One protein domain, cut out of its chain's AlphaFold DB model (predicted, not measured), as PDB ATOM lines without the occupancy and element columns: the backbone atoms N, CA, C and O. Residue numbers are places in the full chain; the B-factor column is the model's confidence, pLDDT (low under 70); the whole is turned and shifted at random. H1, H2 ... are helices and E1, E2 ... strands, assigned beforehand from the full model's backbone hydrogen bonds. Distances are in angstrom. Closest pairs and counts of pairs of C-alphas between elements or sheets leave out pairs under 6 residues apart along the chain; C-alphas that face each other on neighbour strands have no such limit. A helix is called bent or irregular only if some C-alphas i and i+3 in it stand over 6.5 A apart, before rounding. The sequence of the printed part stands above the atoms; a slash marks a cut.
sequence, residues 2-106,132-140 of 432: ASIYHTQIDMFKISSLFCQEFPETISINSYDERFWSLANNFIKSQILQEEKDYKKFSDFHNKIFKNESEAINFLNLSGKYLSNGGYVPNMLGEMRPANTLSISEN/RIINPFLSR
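What this domain is: This is residues 2 to 106 and 132 to 140 of the 432 residues of an uncharacterized protein of Tritrichomonas foetus (UniProt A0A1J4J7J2). One long helix, H2, runs along most of the length of the domain; near its last residues, 47 to 53, a small cluster of H3, H4 and the two-stranded hairpin E1 E2 gathers, while H1 stands slantwise on the H4 side, its last residue nearest H2. Between H1 and H2 the chain swings out in a wide loop, whose residues 20 to 30 stand free. The printed part has 114 residues, with four named helices and then two named strands, in the order H1 H2 H3 H4 E1 E2; the sheet E1 - E2 is antiparallel. The class is mostly helix, and the whole is compact, with a radius of gyration of the C-alphas of 14.9 A, though elongated, spanning 46 by 30 by 20 A.

Where its parts are: H1, residues 2 to 15, begins at C-alpha 2 at (-19.265, -6.156, 24.197) and is 20.2 A long. H2, residues 33 to 53, runs 29.9 A, from C-alpha 33 at (-21.188, 3.254, 17.731) to C-alpha 53 at (1.681, 1.052, -1.372). It is irregular, C-alphas 35 and 38 being 7.5 A apart, and has a kink of 37 degrees near residue 40. H3 is residues 57 to 64, 10.9 A, and H4 residues 68 to 78, 15.2 A. E1, residues 87 to 89, and E2, residues 95 to 97, are 7.1 A each; E2 ends at C-alpha 97 at (-6.997, -7.145, -3.323).

How they stand to each other: H1 and H2 touch, closest at the C-alphas of Ser 15 and Ile 43, 6.3 A, and run the same way at a tilt of 36 degrees, only just steep. With residues 10 to 14 alone H1 touches H4, closest at the C-alphas of Ile 14 and Phe 74, 7.0 A. H3 and H4 touch, about perpendicular at 89 degrees, closest at the C-alphas of His 61 and Ala 71, 5.6 A. H2 and H4 are close but not clearly touching; their closest C-alphas, of Ile 47 and Ser 78, are 7.5 A apart. E1 and E2 form a hairpin, with N 88 and O 96 at 2.9 A, within hydrogen-bond range. The closest C-alphas of H2 and E1, of Glu 51 and Tyr 87, are 5.6 A apart. H1 and H3 are apart. Every O i to N i+4 pair is within hydrogen-bond range in H1 and H4; in H2 it is 14 of 17 and in H3 3 of 4.

The domain as a whole: The C-alphas of Glu 24 and Asn 106, the two farthest apart, are 47.2 A from each other. Residues 107 to 131 are not printed, and C-alphas 106 and 132 are 12.4 A apart across this cut. The link H1 to H2 is long. The mean pLDDT of the printed part is 83.4; residues 2 to 5, 18 to 31, 33 and 105 to 106 are under 70.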
ATOM      1  N   ALA A   2     -20.619  -5.590  24.316       52.19
ATOM      2  CA  ALA A   2     -19.265  -6.156  24.197       52.19
ATOM      3  C   ALA A   2     -18.610  -5.932  22.812       52.19
ATOM      4  O   ALA A   2     -17.439  -5.574  22.758       52.19
ATOM      5  N   SER A   3     -19.346  -6.065  21.701       58.03
ATOM      6  CA  SER A   3     -18.795  -5.958  20.330       58.03
ATOM      7  C   SER A   3     -18.166  -4.599  19.989       58.03
ATOM      8  O   SER A   3     -17.184  -4.550  19.248       58.03
ATOM      9  N   ILE A   4     -18.700  -3.507  20.545       59.69
ATOM     10  CA  ILE A   4     -18.208  -2.138  20.319       59.69
ATOM     11  C   ILE A   4     -16.803  -2.005  20.890       59.69
ATOM     12  O   ILE A   4     -15.882  -1.614  20.178       59.69
ATOM     13  N   TYR A   5     -16.628  -2.405  22.152       67.81
ATOM     14  CA  TYR A   5     -15.331  -2.367  22.818       67.81
ATOM     15  C   TYR A   5     -14.309  -3.264  22.112       67.81
ATOM     16  O   TYR A   5     -13.172  -2.845  21.943       67.81
ATOM     17  N   HIS A   6     -14.712  -4.437  21.611       75.00
ATOM     18  CA  HIS A   6     -13.813  -5.302  20.835       75.00
ATOM     19  C   HIS A   6     -13.355  -4.635  19.528       75.00
ATOM     20  O   HIS A   6     -12.164  -4.613  19.242       75.00
ATOM     21  N   THR A   7     -14.276  -4.019  18.778       79.00
ATOM     22  CA  THR A   7     -13.943  -3.305  17.532       79.00
ATOM     23  C   THR A   7     -12.977  -2.151  17.783       79.00
ATOM     24  O   THR A   7     -12.022  -1.983  17.034       79.00
ATOM     25  N   GLN A   8     -13.199  -1.371  18.844       81.06
ATOM     26  CA  GLN A   8     -12.333  -0.236  19.170       81.06
ATOM     27  C   GLN A   8     -10.960  -0.678  19.686       81.06
ATOM     28  O   GLN A   8      -9.957  -0.076  19.322       81.06
ATOM     29  N   ILE A   9     -10.889  -1.763  20.465       80.44
ATOM     30  CA  ILE A   9      -9.617  -2.369  20.886       80.44
ATOM     31  C   ILE A   9      -8.808  -2.819  19.667       80.44
ATOM     32  O   ILE A   9      -7.607  -2.564  19.599       80.44
ATOM     33  N   ASP A  10      -9.449  -3.474  18.701       84.38
ATOM     34  CA  ASP A  10      -8.763  -3.967  17.508       84.38
ATOM     35  C   ASP A  10      -8.358  -2.819  16.570       84.38
ATOM     36  O   ASP A  10      -7.219  -2.793  16.107       84.38
ATOM     37  N   MET A  11      -9.216  -1.808  16.377       83.12
ATOM     38  CA  MET A  11      -8.875  -0.572  15.653       83.12
ATOM     39  C   MET A  11      -7.705   0.172  16.297       83.12
ATOM     40  O   MET A  11      -6.810   0.632  15.592       83.12
ATOM     41  N   PHE A  12      -7.677   0.250  17.629       80.81
ATOM     42  CA  PHE A  12      -6.582   0.869  18.366       80.81
ATOM     43  C   PHE A  12      -5.267   0.110  18.155       80.81
ATOM     44  O   PHE A  12      -4.283   0.723  17.744       80.81
ATOM     45  N   LYS A  13      -5.263  -1.220  18.339       80.75
ATOM     46  CA  LYS A  13      -4.088  -2.081  18.090       80.75
ATOM     47  C   LYS A  13      -3.555  -1.948  16.666       80.75
ATOM     48  O   LYS A  13      -2.347  -1.941  16.462       80.75
ATOM     49  N   ILE A  14      -4.452  -1.863  15.686       81.94
ATOM     50  CA  ILE A  14      -4.081  -1.635  14.290       81.94
ATOM     51  C   ILE A  14      -3.445  -0.248  14.143       81.94
ATOM     52  O   ILE A  14      -2.355  -0.127  13.592       81.94
ATOM     53  N   SER A  15      -4.097   0.797  14.656       78.44
ATOM     54  CA  SER A  15      -3.618   2.175  14.517       78.44
ATOM     55  C   SER A  15      -2.273   2.422  15.204       78.44
ATOM     56  O   SER A  15      -1.466   3.189  14.686       78.44
ATOM     57  N   SER A  16      -1.972   1.727  16.309       76.94
ATOM     58  CA  SER A  16      -0.717   1.907  17.054       76.94
ATOM     59  C   SER A  16       0.526   1.432  16.319       76.94
ATOM     60  O   SER A  16       1.633   1.660  16.792       76.94
ATOM     61  N   LEU A  17       0.352   0.768  15.179       74.00
ATOM     62  CA  LEU A  17       1.443   0.345  14.310       74.00
ATOM     63  C   LEU A  17       1.842   1.425  13.291       74.00
ATOM     64  O   LEU A  17       2.967   1.390  12.804       74.00
ATOM     65  N   PHE A  18       0.968   2.397  13.003       69.38
ATOM     66  CA  PHE A  18       1.209   3.436  11.983       69.38
ATOM     67  C   PHE A  18       1.165   4.861  12.545       69.38
ATOM     68  O   PHE A  18       1.794   5.765  11.999       69.38
ATOM     69  N   CYS A  19       0.455   5.087  13.652       65.19
ATOM     70  CA  CYS A  19       0.424   6.379  14.328       65.19
ATOM     71  C   CYS A  19       1.613   6.484  15.294       65.19
ATOM     72  O   CYS A  19       1.606   5.876  16.361       65.19
ATOM     73  N   GLN A  20       2.640   7.252  14.911       58.25
ATOM     74  CA  GLN A  20       3.866   7.439  15.705       58.25
ATOM     75  C   GLN A  20       3.643   8.229  17.008       58.25
ATOM     76  O   GLN A  20       4.415   8.066  17.948       58.25
ATOM     77  N   GLU A  21       2.576   9.030  17.097       60.56
ATOM     78  CA  GLU A  21       2.187   9.755  18.309       60.56
ATOM     79  C   GLU A  21       0.678   9.641  18.535       60.56
ATOM     80  O   GLU A  21      -0.129   9.981  17.665       60.56
ATOM     81  N   PHE A  22       0.295   9.173  19.722       61.97
ATOM     82  CA  PHE A  22      -1.074   9.296  20.201       61.97
ATOM     83  C   PHE A  22      -1.178  10.590  21.011       61.97
ATOM     84  O   PHE A  22      -0.448  10.729  21.997       61.97
ATOM     85  N   PRO A  23      -2.049  11.541  20.630       61.41
ATOM     86  CA  PRO A  23      -2.312  12.706  21.466       61.41
ATOM     87  C   PRO A  23      -2.931  12.282  22.807       61.41
ATOM     88  O   PRO A  23      -3.349  11.136  22.978       61.41
ATOM     89  N   GLU A  24      -2.980  13.221  23.755       64.50
ATOM     90  CA  GLU A  24      -3.503  13.018  25.111       64.50
ATOM     91  C   GLU A  24      -4.791  12.181  25.146       64.50
ATOM     92  O   GLU A  24      -5.739  12.408  24.391       64.50
ATOM     93  N   THR A  25      -4.838  11.212  26.063       65.75
ATOM     94  CA  THR A  25      -6.015  10.370  26.279       65.75
ATOM     95  C   THR A  25      -7.186  11.223  26.765       65.75
ATOM     96  O   THR A  25      -7.168  11.743  27.880       65.75
ATOM     97  N   ILE A  26      -8.247  11.306  25.963       67.25
ATOM     98  CA  ILE A  26      -9.492  11.979  26.344       67.25
ATOM     99  C   ILE A  26     -10.488  10.929  26.842       67.25
ATOM    100  O   ILE A  26     -10.832   9.990  26.124       67.25
ATOM    101  N   SER A  27     -10.974  11.092  28.075       68.88
ATOM    102  CA  SER A  27     -12.062  10.264  28.605       68.88
ATOM    103  C   SER A  27     -13.397  10.721  28.021       68.88
ATOM    104  O   SER A  27     -13.742  11.902  28.093       68.88
ATOM    105  N   ILE A  28     -14.159   9.786  27.458       67.44
ATOM    106  CA  ILE A  28     -15.486  10.047  26.897       67.44
ATOM    107  C   ILE A  28     -16.522   9.094  27.507       67.44
ATOM    108  O   ILE A  28     -16.216   7.948  27.823       67.44
ATOM    109  N   ASN A  29     -17.769   9.553  27.630       67.12
ATOM    110  CA  ASN A  29     -18.900   8.752  28.115       67.12
ATOM    111  C   ASN A  29     -19.979   8.652  27.025       67.12
ATOM    112  O   ASN A  29     -21.083   9.173  27.171       67.12
ATOM    113  N   SER A  30     -19.619   8.055  25.884       67.50
ATOM    114  CA  SER A  30     -20.524   7.835  24.751       67.50
ATOM    115  C   SER A  30     -20.635   6.347  24.434       67.50
ATOM    116  O   SER A  30     -19.626   5.670  24.247       67.50
ATOM    117  N   TYR A  31     -21.871   5.856  24.344       66.00
ATOM    118  CA  TYR A  31     -22.196   4.467  24.003       66.00
ATOM    119  C   TYR A  31     -22.672   4.304  22.545       66.00
ATOM    120  O   TYR A  31     -23.057   3.205  22.152       66.00
ATOM    121  N   ASP A  32     -22.675   5.380  21.747       73.81
ATOM    122  CA  ASP A  32     -23.111   5.355  20.343       73.81
ATOM    123  C   ASP A  32     -21.966   4.889  19.428       73.81
ATOM    124  O   ASP A  32     -20.928   5.541  19.336       73.81
ATOM    125  N   GLU A  33     -22.160   3.784  18.702       66.50
ATOM    126  CA  GLU A  33     -21.188   3.254  17.731       66.50
ATOM    127  C   GLU A  33     -20.809   4.269  16.648       66.50
ATOM    128  O   GLU A  33     -19.672   4.279  16.166       66.50
ATOM    129  N   ARG A  34     -21.738   5.162  16.283       75.81
ATOM    130  CA  ARG A  34     -21.511   6.197  15.267       75.81
ATOM    131  C   ARG A  34     -20.504   7.242  15.724       75.81
ATOM    132  O   ARG A  34     -19.897   7.881  14.866       75.81
ATOM    133  N   PHE A  35     -20.290   7.382  17.034       82.12
ATOM    134  CA  PHE A  35     -19.292   8.290  17.595       82.12
ATOM    135  C   PHE A  35     -17.902   8.028  17.000       82.12
ATOM    136  O   PHE A  35     -17.205   8.954  16.598       82.12
ATOM    137  N   TRP A  36     -17.540   6.753  16.850       78.94
ATOM    138  CA  TRP A  36     -16.234   6.340  16.339       78.94
ATOM    139  C   TRP A  36     -16.164   6.257  14.813       78.94
ATOM    140  O   TRP A  36     -15.115   5.929  14.273       78.94
ATOM    141  N   SER A  37     -17.254   6.532  14.089       82.19
ATOM    142  CA  SER A  37     -17.332   6.280  12.644       82.19
ATOM    143  C   SER A  37     -16.274   7.036  11.833       82.19
ATOM    144  O   SER A  37     -15.639   6.436  10.970       82.19
ATOM    145  N   LEU A  38     -16.026   8.316  12.137       83.06
ATOM    146  CA  LEU A  38     -15.010   9.114  11.442       83.06
ATOM    147  C   LEU A  38     -13.591   8.620  11.743       83.06
ATOM    148  O   LEU A  38     -12.811   8.440  10.812       83.06
ATOM    149  N   ALA A  39     -13.281   8.341  13.012       82.38
ATOM    150  CA  ALA A  39     -11.984   7.802  13.417       82.38
ATOM    151  C   ALA A  39     -11.736   6.418  12.795       82.38
ATOM    152  O   ALA A  39     -10.696   6.186  12.187       82.38
ATOM    153  N   ASN A  40     -12.731   5.531  12.852       85.69
ATOM    154  CA  ASN A  40     -12.684   4.216  12.221       85.69
ATOM    155  C   ASN A  40     -12.473   4.330  10.707       85.69
ATOM    156  O   ASN A  40     -11.668   3.592  10.149       85.69
ATOM    157  N   ASN A  41     -13.181   5.236  10.028       87.06
ATOM    158  CA  ASN A  41     -13.019   5.439   8.588       87.06
ATOM    159  C   ASN A  41     -11.630   5.983   8.245       87.06
ATOM    160  O   ASN A  41     -11.024   5.522   7.280       87.06
ATOM    161  N   PHE A  42     -11.108   6.910   9.051       85.81
ATOM    162  CA  PHE A  42      -9.747   7.414   8.906       85.81
ATOM    163  C   PHE A  42      -8.722   6.284   9.061       85.81
ATOM    164  O   PHE A  42      -7.936   6.057   8.143       85.81
ATOM    165  N   ILE A  43      -8.788   5.508  10.147       86.12
ATOM    166  CA  ILE A  43      -7.891   4.368  10.390       86.12
ATOM    167  C   ILE A  43      -7.972   3.365   9.231       86.12
ATOM    168  O   ILE A  43      -6.949   3.006   8.661       86.12
ATOM    169  N   LYS A  44      -9.182   2.977   8.806       89.56
ATOM    170  CA  LYS A  44      -9.387   2.080   7.655       89.56
ATOM    171  C   LYS A  44      -8.754   2.608   6.369       89.56
ATOM    172  O   LYS A  44      -8.195   1.820   5.612       89.56
ATOM    173  N   SER A  45      -8.839   3.916   6.117       88.31
ATOM    174  CA  SER A  45      -8.229   4.530   4.935       88.31
ATOM    175  C   SER A  45      -6.700   4.506   4.982       88.31
ATOM    176  O   SER A  45      -6.085   4.218   3.961       88.31
ATOM    177  N   GLN A  46      -6.104   4.721   6.159       86.38
ATOM    178  CA  GLN A  46      -4.654   4.639   6.352       86.38
ATOM    179  C   GLN A  46      -4.154   3.208   6.162       86.38
ATOM    180  O   GLN A  46      -3.231   2.994   5.389       86.38
ATOM    181  N   ILE A  47      -4.822   2.220   6.774       88.06
ATOM    182  CA  ILE A  47      -4.477   0.804   6.579       88.06
ATOM    183  C   ILE A  47      -4.506   0.446   5.094       88.06
ATOM    184  O   ILE A  47      -3.555  -0.125   4.577       88.06
ATOM    185  N   LEU A  48      -5.600   0.779   4.402       89.44
ATOM    186  CA  LEU A  48      -5.763   0.413   2.999       89.44
ATOM    187  C   LEU A  48      -4.704   1.076   2.110       89.44
ATOM    188  O   LEU A  48      -4.290   0.483   1.116       89.44
ATOM    189  N   GLN A  49      -4.300   2.302   2.446       87.62
ATOM    190  CA  GLN A  49      -3.239   3.012   1.746       87.62
ATOM    191  C   GLN A  49      -1.890   2.314   1.960       87.62
ATOM    192  O   GLN A  49      -1.240   1.958   0.982       87.62
ATOM    193  N   GLU A  50      -1.540   2.013   3.212       86.25
ATOM    194  CA  GLU A  50      -0.317   1.285   3.562       86.25
ATOM    195  C   GLU A  50      -0.268  -0.097   2.901       86.25
ATOM    196  O   GLU A  50       0.717  -0.429   2.256       86.25
ATOM    197  N   GLU A  51      -1.339  -0.893   2.965       88.69
ATOM    198  CA  GLU A  51      -1.392  -2.217   2.327       88.69
ATOM    199  C   GLU A  51      -1.227  -2.144   0.793       88.69
ATOM    200  O   GLU A  51      -0.685  -3.064   0.177       88.69
ATOM    201  N   LYS A  52      -1.694  -1.055   0.167       88.44
ATOM    202  CA  LYS A  52      -1.661  -0.846  -1.290       88.44
ATOM    203  C   LYS A  52      -0.313  -0.326  -1.795       88.44
ATOM    204  O   LYS A  52       0.028  -0.572  -2.955       88.44
ATOM    205  N   ASP A  53       0.431   0.400  -0.966       89.69
ATOM    206  CA  ASP A  53       1.681   1.052  -1.372       89.69
ATOM    207  C   ASP A  53       2.825   0.055  -1.619       89.69
ATOM    208  O   ASP A  53       3.767   0.352  -2.360       89.69
ATOM    209  N   TYR A  54       2.702  -1.170  -1.105       90.38
ATOM    210  CA  TYR A  54       3.664  -2.244  -1.340       90.38
ATOM    211  C   TYR A  54       3.128  -3.251  -2.353       90.38
ATOM    212  O   TYR A  54       2.048  -3.809  -2.200       90.38
ATOM    213  N   LYS A  55       3.928  -3.553  -3.380       92.06
ATOM    214  CA  LYS A  55       3.596  -4.604  -4.360       92.06
ATOM    215  C   LYS A  55       3.945  -6.006  -3.865       92.06
ATOM    216  O   LYS A  55       3.341  -6.978  -4.318       92.06
ATOM    217  N   LYS A  56       4.932  -6.123  -2.974       95.69
ATOM    218  CA  LYS A  56       5.409  -7.390  -2.413       95.69
ATOM    219  C   LYS A  56       5.255  -7.391  -0.897       95.69
ATOM    220  O   LYS A  56       5.519  -6.395  -0.229       95.69
ATOM    221  N   PHE A  57       4.879  -8.544  -0.363       95.19
ATOM    222  CA  PHE A  57       4.708  -8.775   1.065       95.19
ATOM    223  C   PHE A  57       6.010  -8.613   1.843       95.19
ATOM    224  O   PHE A  57       5.985  -8.087   2.948       95.19
ATOM    225  N   SER A  58       7.147  -8.984   1.251       93.06
ATOM    226  CA  SER A  58       8.467  -8.761   1.849       93.06
ATOM    227  C   SER A  58       8.724  -7.285   2.148       93.06
ATOM    228  O   SER A  58       9.284  -6.958   3.188       93.06
ATOM    229  N   ASP A  59       8.302  -6.390   1.256       92.25
ATOM    230  CA  ASP A  59       8.533  -4.952   1.408       92.25
ATOM    231  C   ASP A  59       7.596  -4.373   2.474       92.25
ATOM    232  O   ASP A  59       8.036  -3.608   3.332       92.25
ATOM    233  N   PHE A  60       6.331  -4.813   2.466       90.25
ATOM    234  CA  PHE A  60       5.336  -4.483   3.489       90.25
ATOM    235  C   PHE A  60       5.778  -4.936   4.887       90.25
ATOM    236  O   PHE A  60       5.775  -4.156   5.839       90.25
ATOM    237  N   HIS A  61       6.211  -6.195   5.009       89.25
ATOM    238  CA  HIS A  61       6.712  -6.769   6.255       89.25
ATOM    239  C   HIS A  61       7.947  -6.010   6.738       89.25
ATOM    240  O   HIS A  61       7.906  -5.445   7.829       89.25
ATOM    241  N   ASN A  62       9.022  -5.960   5.949       87.56
ATOM    242  CA  ASN A  62      10.321  -5.452   6.409       87.56
ATOM    243  C   ASN A  62      10.299  -3.975   6.817       87.56
ATOM    244  O   ASN A  62      11.172  -3.524   7.560       87.56
ATOM    245  N   LYS A  63       9.333  -3.206   6.310       83.56
ATOM    246  CA  LYS A  63       9.225  -1.781   6.604       83.56
ATOM    247  C   LYS A  63       8.534  -1.492   7.938       83.56
ATOM    248  O   LYS A  63       8.882  -0.499   8.577       83.56
ATOM    249  N   ILE A  64       7.575  -2.329   8.333       80.19
ATOM    250  CA  ILE A  64       6.607  -2.012   9.397       80.19
ATOM    251  C   ILE A  64       6.684  -3.012  10.559       80.19
ATOM    252  O   ILE A  64       6.500  -2.634  11.715       80.19
ATOM    253  N   PHE A  65       7.003  -4.278  10.284       86.88
ATOM    254  CA  PHE A  65       6.901  -5.370  11.251       86.88
ATOM    255  C   PHE A  65       8.253  -6.026  11.525       86.88
ATOM    256  O   PHE A  65       9.140  -6.068  10.674       86.88
ATOM    257  N   LYS A  66       8.412  -6.603  12.721       84.69
ATOM    258  CA  LYS A  66       9.674  -7.259  13.109       84.69
ATOM    259  C   LYS A  66       9.837  -8.631  12.464       84.69
ATOM    260  O   LYS A  66      10.954  -9.103  12.276       84.69
ATOM    261  N   ASN A  67       8.726  -9.296  12.167       88.50
ATOM    262  CA  ASN A  67       8.679 -10.638  11.599       88.50
ATOM    263  C   ASN A  67       7.402 -10.820  10.764       88.50
ATOM    264  O   ASN A  67       6.430 -10.081  10.926       88.50
ATOM    265  N   GLU A  68       7.399 -11.830   9.892       91.38
ATOM    266  CA  GLU A  68       6.260 -12.108   9.011       91.38
ATOM    267  C   GLU A  68       4.977 -12.423   9.786       91.38
ATOM    268  O   GLU A  68       3.895 -12.032   9.362       91.38
ATOM    269  N   SER A  69       5.075 -13.107  10.930       89.75
ATOM    270  CA  SER A  69       3.904 -13.481  11.731       89.75
ATOM    271  C   SER A  69       3.143 -12.260  12.244       89.75
ATOM    272  O   SER A  69       1.914 -12.267  12.257       89.75
ATOM    273  N   GLU A  70       3.848 -11.198  12.640       89.94
ATOM    274  CA  GLU A  70       3.234  -9.918  13.004       89.94
ATOM    275  C   GLU A  70       2.492  -9.294  11.816       89.94
ATOM    276  O   GLU A  70       1.340  -8.891  11.973       89.94
ATOM    277  N   ALA A  71       3.103  -9.293  10.627       91.69
ATOM    278  CA  ALA A  71       2.481  -8.774   9.409       91.69
ATOM    279  C   ALA A  71       1.239  -9.590   8.996       91.69
ATOM    280  O   ALA A  71       0.204  -9.023   8.658       91.69
ATOM    281  N   ILE A  72       1.292 -10.921   9.078       93.69
ATOM    282  CA  ILE A  72       0.139 -11.792   8.794       93.69
ATOM    283  C   ILE A  72      -0.987 -11.572   9.809       93.69
ATOM    284  O   ILE A  72      -2.146 -11.418   9.424       93.69
ATOM    285  N   ASN A  73      -0.668 -11.532  11.106       90.81
ATOM    286  CA  ASN A  73      -1.662 -11.278  12.153       90.81
ATOM    287  C   ASN A  73      -2.331  -9.919  11.962       90.81
ATOM    288  O   ASN A  73      -3.542  -9.794  12.157       90.81
ATOM    289  N   PHE A  74      -1.546  -8.924  11.555       91.25
ATOM    290  CA  PHE A  74      -2.042  -7.613  11.194       91.25
ATOM    291  C   PHE A  74      -3.049  -7.682  10.039       91.25
ATOM    292  O   PHE A  74      -4.184  -7.250  10.220       91.25
ATOM    293  N   LEU A  75      -2.676  -8.288   8.906       93.50
ATOM    294  CA  LEU A  75      -3.540  -8.410   7.723       93.50
ATOM    295  C   LEU A  75      -4.831  -9.196   8.013       93.50
ATOM    296  O   LEU A  75      -5.918  -8.839   7.558       93.50
ATOM    297  N   ASN A  76      -4.739 -10.250   8.828       92.56
ATOM    298  CA  ASN A  76      -5.896 -11.041   9.256       92.56
ATOM    299  C   ASN A  76      -6.835 -10.252  10.177       92.56
ATOM    300  O   ASN A  76      -8.046 -10.490  10.198       92.56
ATOM    301  N   LEU A  77      -6.292  -9.327  10.971       90.25
ATOM    302  CA  LEU A  77      -7.086  -8.462  11.832       90.25
ATOM    303  C   LEU A  77      -7.713  -7.311  11.036       90.25
ATOM    304  O   LEU A  77      -8.916  -7.085  11.171       90.25
ATOM    305  N   SER A  78      -6.941  -6.624  10.188       90.12
ATOM    306  CA  SER A  78      -7.415  -5.497   9.373       90.12
ATOM    307  C   SER A  78      -8.491  -5.924   8.378       90.12
ATOM    308  O   SER A  78      -9.531  -5.264   8.272       90.12
ATOM    309  N   GLY A  79      -8.310  -7.074   7.722       90.12
ATOM    310  CA  GLY A  79      -9.229  -7.607   6.717       90.12
ATOM    311  C   GLY A  79     -10.666  -7.815   7.210       90.12
ATOM    312  O   GLY A  79     -11.602  -7.757   6.415       90.12
ATOM    313  N   LYS A  80     -10.883  -7.969   8.525       90.00
ATOM    314  CA  LYS A  80     -12.227  -8.071   9.133       90.00
ATOM    315  C   LYS A  80     -13.033  -6.777   9.045       90.00
ATOM    316  O   LYS A  80     -14.257  -6.810   9.141       90.00
ATOM    317  N   TYR A  81     -12.357  -5.638   8.917       88.06
ATOM    318  CA  TYR A  81     -12.974  -4.320   9.048       88.06
ATOM    319  C   TYR A  81     -12.949  -3.485   7.767       88.06
ATOM    320  O   TYR A  81     -13.635  -2.454   7.705       88.06
ATOM    321  N   LEU A  82     -12.171  -3.906   6.771       89.38
ATOM    322  CA  LEU A  82     -12.066  -3.269   5.463       89.38
ATOM    323  C   LEU A  82     -13.175  -3.762   4.529       89.38
ATOM    324  O   LEU A  82     -13.475  -4.950   4.471       89.38
ATOM    325  N   SER A  83     -13.762  -2.847   3.759       81.94
ATOM    326  CA  SER A  83     -14.971  -3.083   2.952       81.94
ATOM    327  C   SER A  83     -14.827  -4.166   1.873       81.94
ATOM    328  O   SER A  83     -15.835  -4.696   1.428       81.94
ATOM    329  N   ASN A  84     -13.591  -4.475   1.461       85.25
ATOM    330  CA  ASN A  84     -13.239  -5.509   0.477       85.25
ATOM    331  C   ASN A  84     -12.132  -6.447   0.994       85.25
ATOM    332  O   ASN A  84     -11.422  -7.063   0.202       85.25
ATOM    333  N   GLY A  85     -11.911  -6.472   2.309       88.94
ATOM    334  CA  GLY A  85     -10.846  -7.259   2.927       88.94
ATOM    335  C   GLY A  85      -9.433  -6.689   2.789       88.94
ATOM    336  O   GLY A  85      -8.523  -7.279   3.353       88.94
ATOM    337  N   GLY A  86      -9.230  -5.560   2.102       93.75
ATOM    338  CA  GLY A  86      -7.904  -4.942   1.963       93.75
ATOM    339  C   GLY A  86      -7.023  -5.607   0.906       93.75
ATOM    340  O   GLY A  86      -7.537  -6.264  -0.007       93.75
ATOM    341  N   TYR A  87      -5.709  -5.411   1.012       95.62
ATOM    342  CA  TYR A  87      -4.719  -6.114   0.190       95.62
ATOM    343  C   TYR A  87      -3.987  -7.157   1.028       95.62
ATOM    344  O   TYR A  87      -3.524  -6.882   2.128       95.62
ATOM    345  N   VAL A  88      -3.860  -8.361   0.484       96.06
ATOM    346  CA  VAL A  88      -3.213  -9.499   1.139       96.06
ATOM    347  C   VAL A  88      -2.256 -10.187   0.165       96.06
ATOM    348  O   VAL A  88      -2.446 -10.082  -1.052       96.06
ATOM    349  N   PRO A  89      -1.221 -10.887   0.659       97.19
ATOM    350  CA  PRO A  89      -0.335 -11.655  -0.199       97.19
ATOM    351  C   PRO A  89      -1.065 -12.811  -0.882       97.19
ATOM    352  O   PRO A  89      -1.782 -13.585  -0.242       97.19
ATOM    353  N   ASN A  90      -0.815 -12.975  -2.178       95.94
ATOM    354  CA  ASN A  90      -0.992 -14.261  -2.845       95.94
ATOM    355  C   ASN A  90       0.176 -15.214  -2.515       95.94
ATOM    356  O   ASN A  90       1.141 -14.830  -1.854       95.94
ATOM    357  N   MET A  91       0.131 -16.454  -2.999       93.25
ATOM    358  CA  MET A  91       1.186 -17.448  -2.744       93.25
ATOM    359  C   MET A  91       2.558 -17.092  -3.358       93.25
ATOM    360  O   MET A  91       3.554 -17.731  -3.032       93.25
ATOM    361  N   LEU A  92       2.628 -16.079  -4.232       93.94
ATOM    362  CA  LEU A  92       3.878 -15.511  -4.762       93.94
ATOM    363  C   LEU A  92       4.397 -14.327  -3.923       93.94
ATOM    364  O   LEU A  92       5.372 -13.669  -4.306       93.94
ATOM    365  N   GLY A  93       3.724 -14.012  -2.813       95.19
ATOM    366  CA  GLY A  93       4.019 -12.861  -1.968       95.19
ATOM    367  C   GLY A  93       3.671 -11.524  -2.621       95.19
ATOM    368  O   GLY A  93       4.217 -10.499  -2.227       95.19
ATOM    369  N   GLU A  94       2.812 -11.496  -3.640       96.19
ATOM    370  CA  GLU A  94       2.323 -10.248  -4.230       96.19
ATOM    371  C   GLU A  94       1.110  -9.749  -3.469       96.19
ATOM    372  O   GLU A  94       0.152 -10.494  -3.273       96.19
ATOM    373  N   MET A  95       1.127  -8.474  -3.100       96.19
ATOM    374  CA  MET A  95      -0.019  -7.834  -2.470       96.19
ATOM    375  C   MET A  95      -1.113  -7.631  -3.519       96.19
ATOM    376  O   MET A  95      -0.929  -6.923  -4.515       96.19
ATOM    377  N   ARG A  96      -2.261  -8.278  -3.319       95.94
ATOM    378  CA  ARG A  96      -3.422  -8.219  -4.213       95.94
ATOM    379  C   ARG A  96      -4.687  -7.934  -3.405       95.94
ATOM    380  O   ARG A  96      -4.746  -8.300  -2.233       95.94
ATOM    381  N   PRO A  97      -5.719  -7.315  -4.003       95.50
ATOM    382  CA  PRO A  97      -6.997  -7.145  -3.323       95.50
ATOM    383  C   PRO A  97      -7.561  -8.505  -2.887       95.50
ATOM    384  O   PRO A  97      -7.643  -9.423  -3.705       95.50
ATOM    385  N   ALA A  98      -7.971  -8.642  -1.625       95.12
ATOM    386  CA  ALA A  98      -8.416  -9.927  -1.075       95.12
ATOM    387  C   ALA A  98      -9.578 -10.540  -1.878       95.12
ATOM    388  O   ALA A  98      -9.570 -11.726  -2.191       95.12
ATOM    389  N   ASN A  99     -10.524  -9.712  -2.320       93.31
ATOM    390  CA  ASN A  99     -11.662 -10.133  -3.141       93.31
ATOM    391  C   ASN A  99     -11.311 -10.632  -4.559       93.31
ATOM    392  O   ASN A  99     -12.202 -11.085  -5.273       93.31
ATOM    393  N   THR A 100     -10.046 -10.548  -4.979       93.69
ATOM    394  CA  THR A 100      -9.559 -11.107  -6.255       93.69
ATOM    395  C   THR A 100      -8.890 -12.470  -6.101       93.69
ATOM    396  O   THR A 100      -8.546 -13.089  -7.105       93.69
ATOM    397  N   LEU A 101      -8.703 -12.938  -4.863       93.88
ATOM    398  CA  LEU A 101      -8.012 -14.184  -4.554       93.88
ATOM    399  C   LEU A 101      -8.976 -15.260  -4.043       93.88
ATOM    400  O   LEU A 101     -10.088 -14.976  -3.577       93.88
ATOM    401  N   SER A 102      -8.525 -16.510  -4.105       88.75
ATOM    402  CA  SER A 102      -9.224 -17.674  -3.548       88.75
ATOM    403  C   SER A 102      -8.447 -18.325  -2.398       88.75
ATOM    404  O   SER A 102      -7.233 -18.160  -2.271       88.75
ATOM    405  N   ILE A 103      -9.157 -19.066  -1.544       82.50
ATOM    406  CA  ILE A 103      -8.601 -19.749  -0.361       82.50
ATOM    407  C   ILE A 103      -7.680 -20.918  -0.768       82.50
ATOM    408  O   ILE A 103      -8.095 -21.826  -1.483       82.50
ATOM    409  N   SER A 104      -6.447 -20.976  -0.266       74.81
ATOM    410  CA  SER A 104      -5.487 -22.040  -0.623       74.81
ATOM    411  C   SER A 104      -5.528 -23.290   0.271       74.81
ATOM    412  O   SER A 104      -5.023 -24.333  -0.137       74.81
ATOM    413  N   GLU A 105      -6.161 -23.220   1.448       61.72
ATOM    414  CA  GLU A 105      -6.055 -24.188   2.563       61.72
ATOM    415  C   GLU A 105      -6.435 -25.647   2.226       61.72
ATOM    416  O   GLU A 105      -6.053 -26.566   2.943       61.72
ATOM    417  N   ASN A 106      -7.115 -25.890   1.100       61.88
ATOM    418  CA  ASN A 106      -7.606 -27.217   0.711       61.88
ATOM    419  C   ASN A 106      -7.083 -27.726  -0.639       61.88
ATOM    420  O   ASN A 106      -7.562 -28.747  -1.138       61.88
ATOM    421  N   ARG A 132      -1.628 -18.604   5.183       91.62
ATOM    422  CA  ARG A 132      -1.732 -18.026   6.529       91.62
ATOM    423  C   ARG A 132      -2.776 -16.904   6.609       91.62
ATOM    424  O   ARG A 132      -3.056 -16.416   7.708       91.62
ATOM    425  N   ILE A 133      -3.331 -16.470   5.475       92.62
ATOM    426  CA  ILE A 133      -4.314 -15.389   5.411       92.62
ATOM    427  C   ILE A 133      -5.720 -15.917   5.689       92.62
ATOM    428  O   ILE A 133      -6.245 -16.774   4.983       92.62
ATOM    429  N   ILE A 134      -6.359 -15.330   6.694       90.00
ATOM    430  CA  ILE A 134      -7.739 -15.581   7.093       90.00
ATOM    431  C   ILE A 134      -8.515 -14.297   6.829       90.00
ATOM    432  O   ILE A 134      -8.491 -13.361   7.629       90.00
ATOM    433  N   ASN A 135      -9.198 -14.244   5.688       89.44
ATOM    434  CA  ASN A 135      -9.908 -13.050   5.259       89.44
ATOM    435  C   ASN A 135     -11.298 -13.413   4.702       89.44
ATOM    436  O   ASN A 135     -11.394 -14.248   3.800       89.44
ATOM    437  N   PRO A 136     -12.386 -12.810   5.222       87.00
ATOM    438  CA  PRO A 136     -13.754 -13.181   4.855       87.00
ATOM    439  C   PRO A 136     -14.128 -12.822   3.410       87.00
ATOM    440  O   PRO A 136     -15.159 -13.279   2.926       87.00
ATOM    441  N   PHE A 137     -13.314 -12.011   2.729       90.94
ATOM    442  CA  PHE A 137     -13.535 -11.603   1.343       90.94
ATOM    443  C   PHE A 137     -12.825 -12.496   0.322       90.94
ATOM    444  O   PHE A 137     -13.000 -12.278  -0.876       90.94
ATOM    445  N   LEU A 138     -12.056 -13.501   0.758       88.38
ATOM    446  CA  LEU A 138     -11.505 -14.497  -0.159       88.38
ATOM    447  C   LEU A 138     -12.636 -15.322  -0.773       88.38
ATOM    448  O   LEU A 138     -13.534 -15.807  -0.080       88.38
ATOM    449  N   SER A 139     -12.568 -15.521  -2.085       85.81
ATOM    450  CA  SER A 139     -13.503 -16.403  -2.776       85.81
ATOM    451  C   SER A 139     -13.275 -17.860  -2.364       85.81
ATOM    452  O   SER A 139     -12.143 -18.312  -2.159       85.81
ATOM    453  N   ARG A 140     -14.366 -18.625  -2.238       77.12
ATOM    454  CA  ARG A 140     -14.258 -20.076  -2.069       77.12
ATOM    455  C   ARG A 140     -13.608 -20.664  -3.311       77.12
ATOM    456  O   ARG A 140     -14.037 -20.385  -4.427       77.12
TER     457      ARG A 140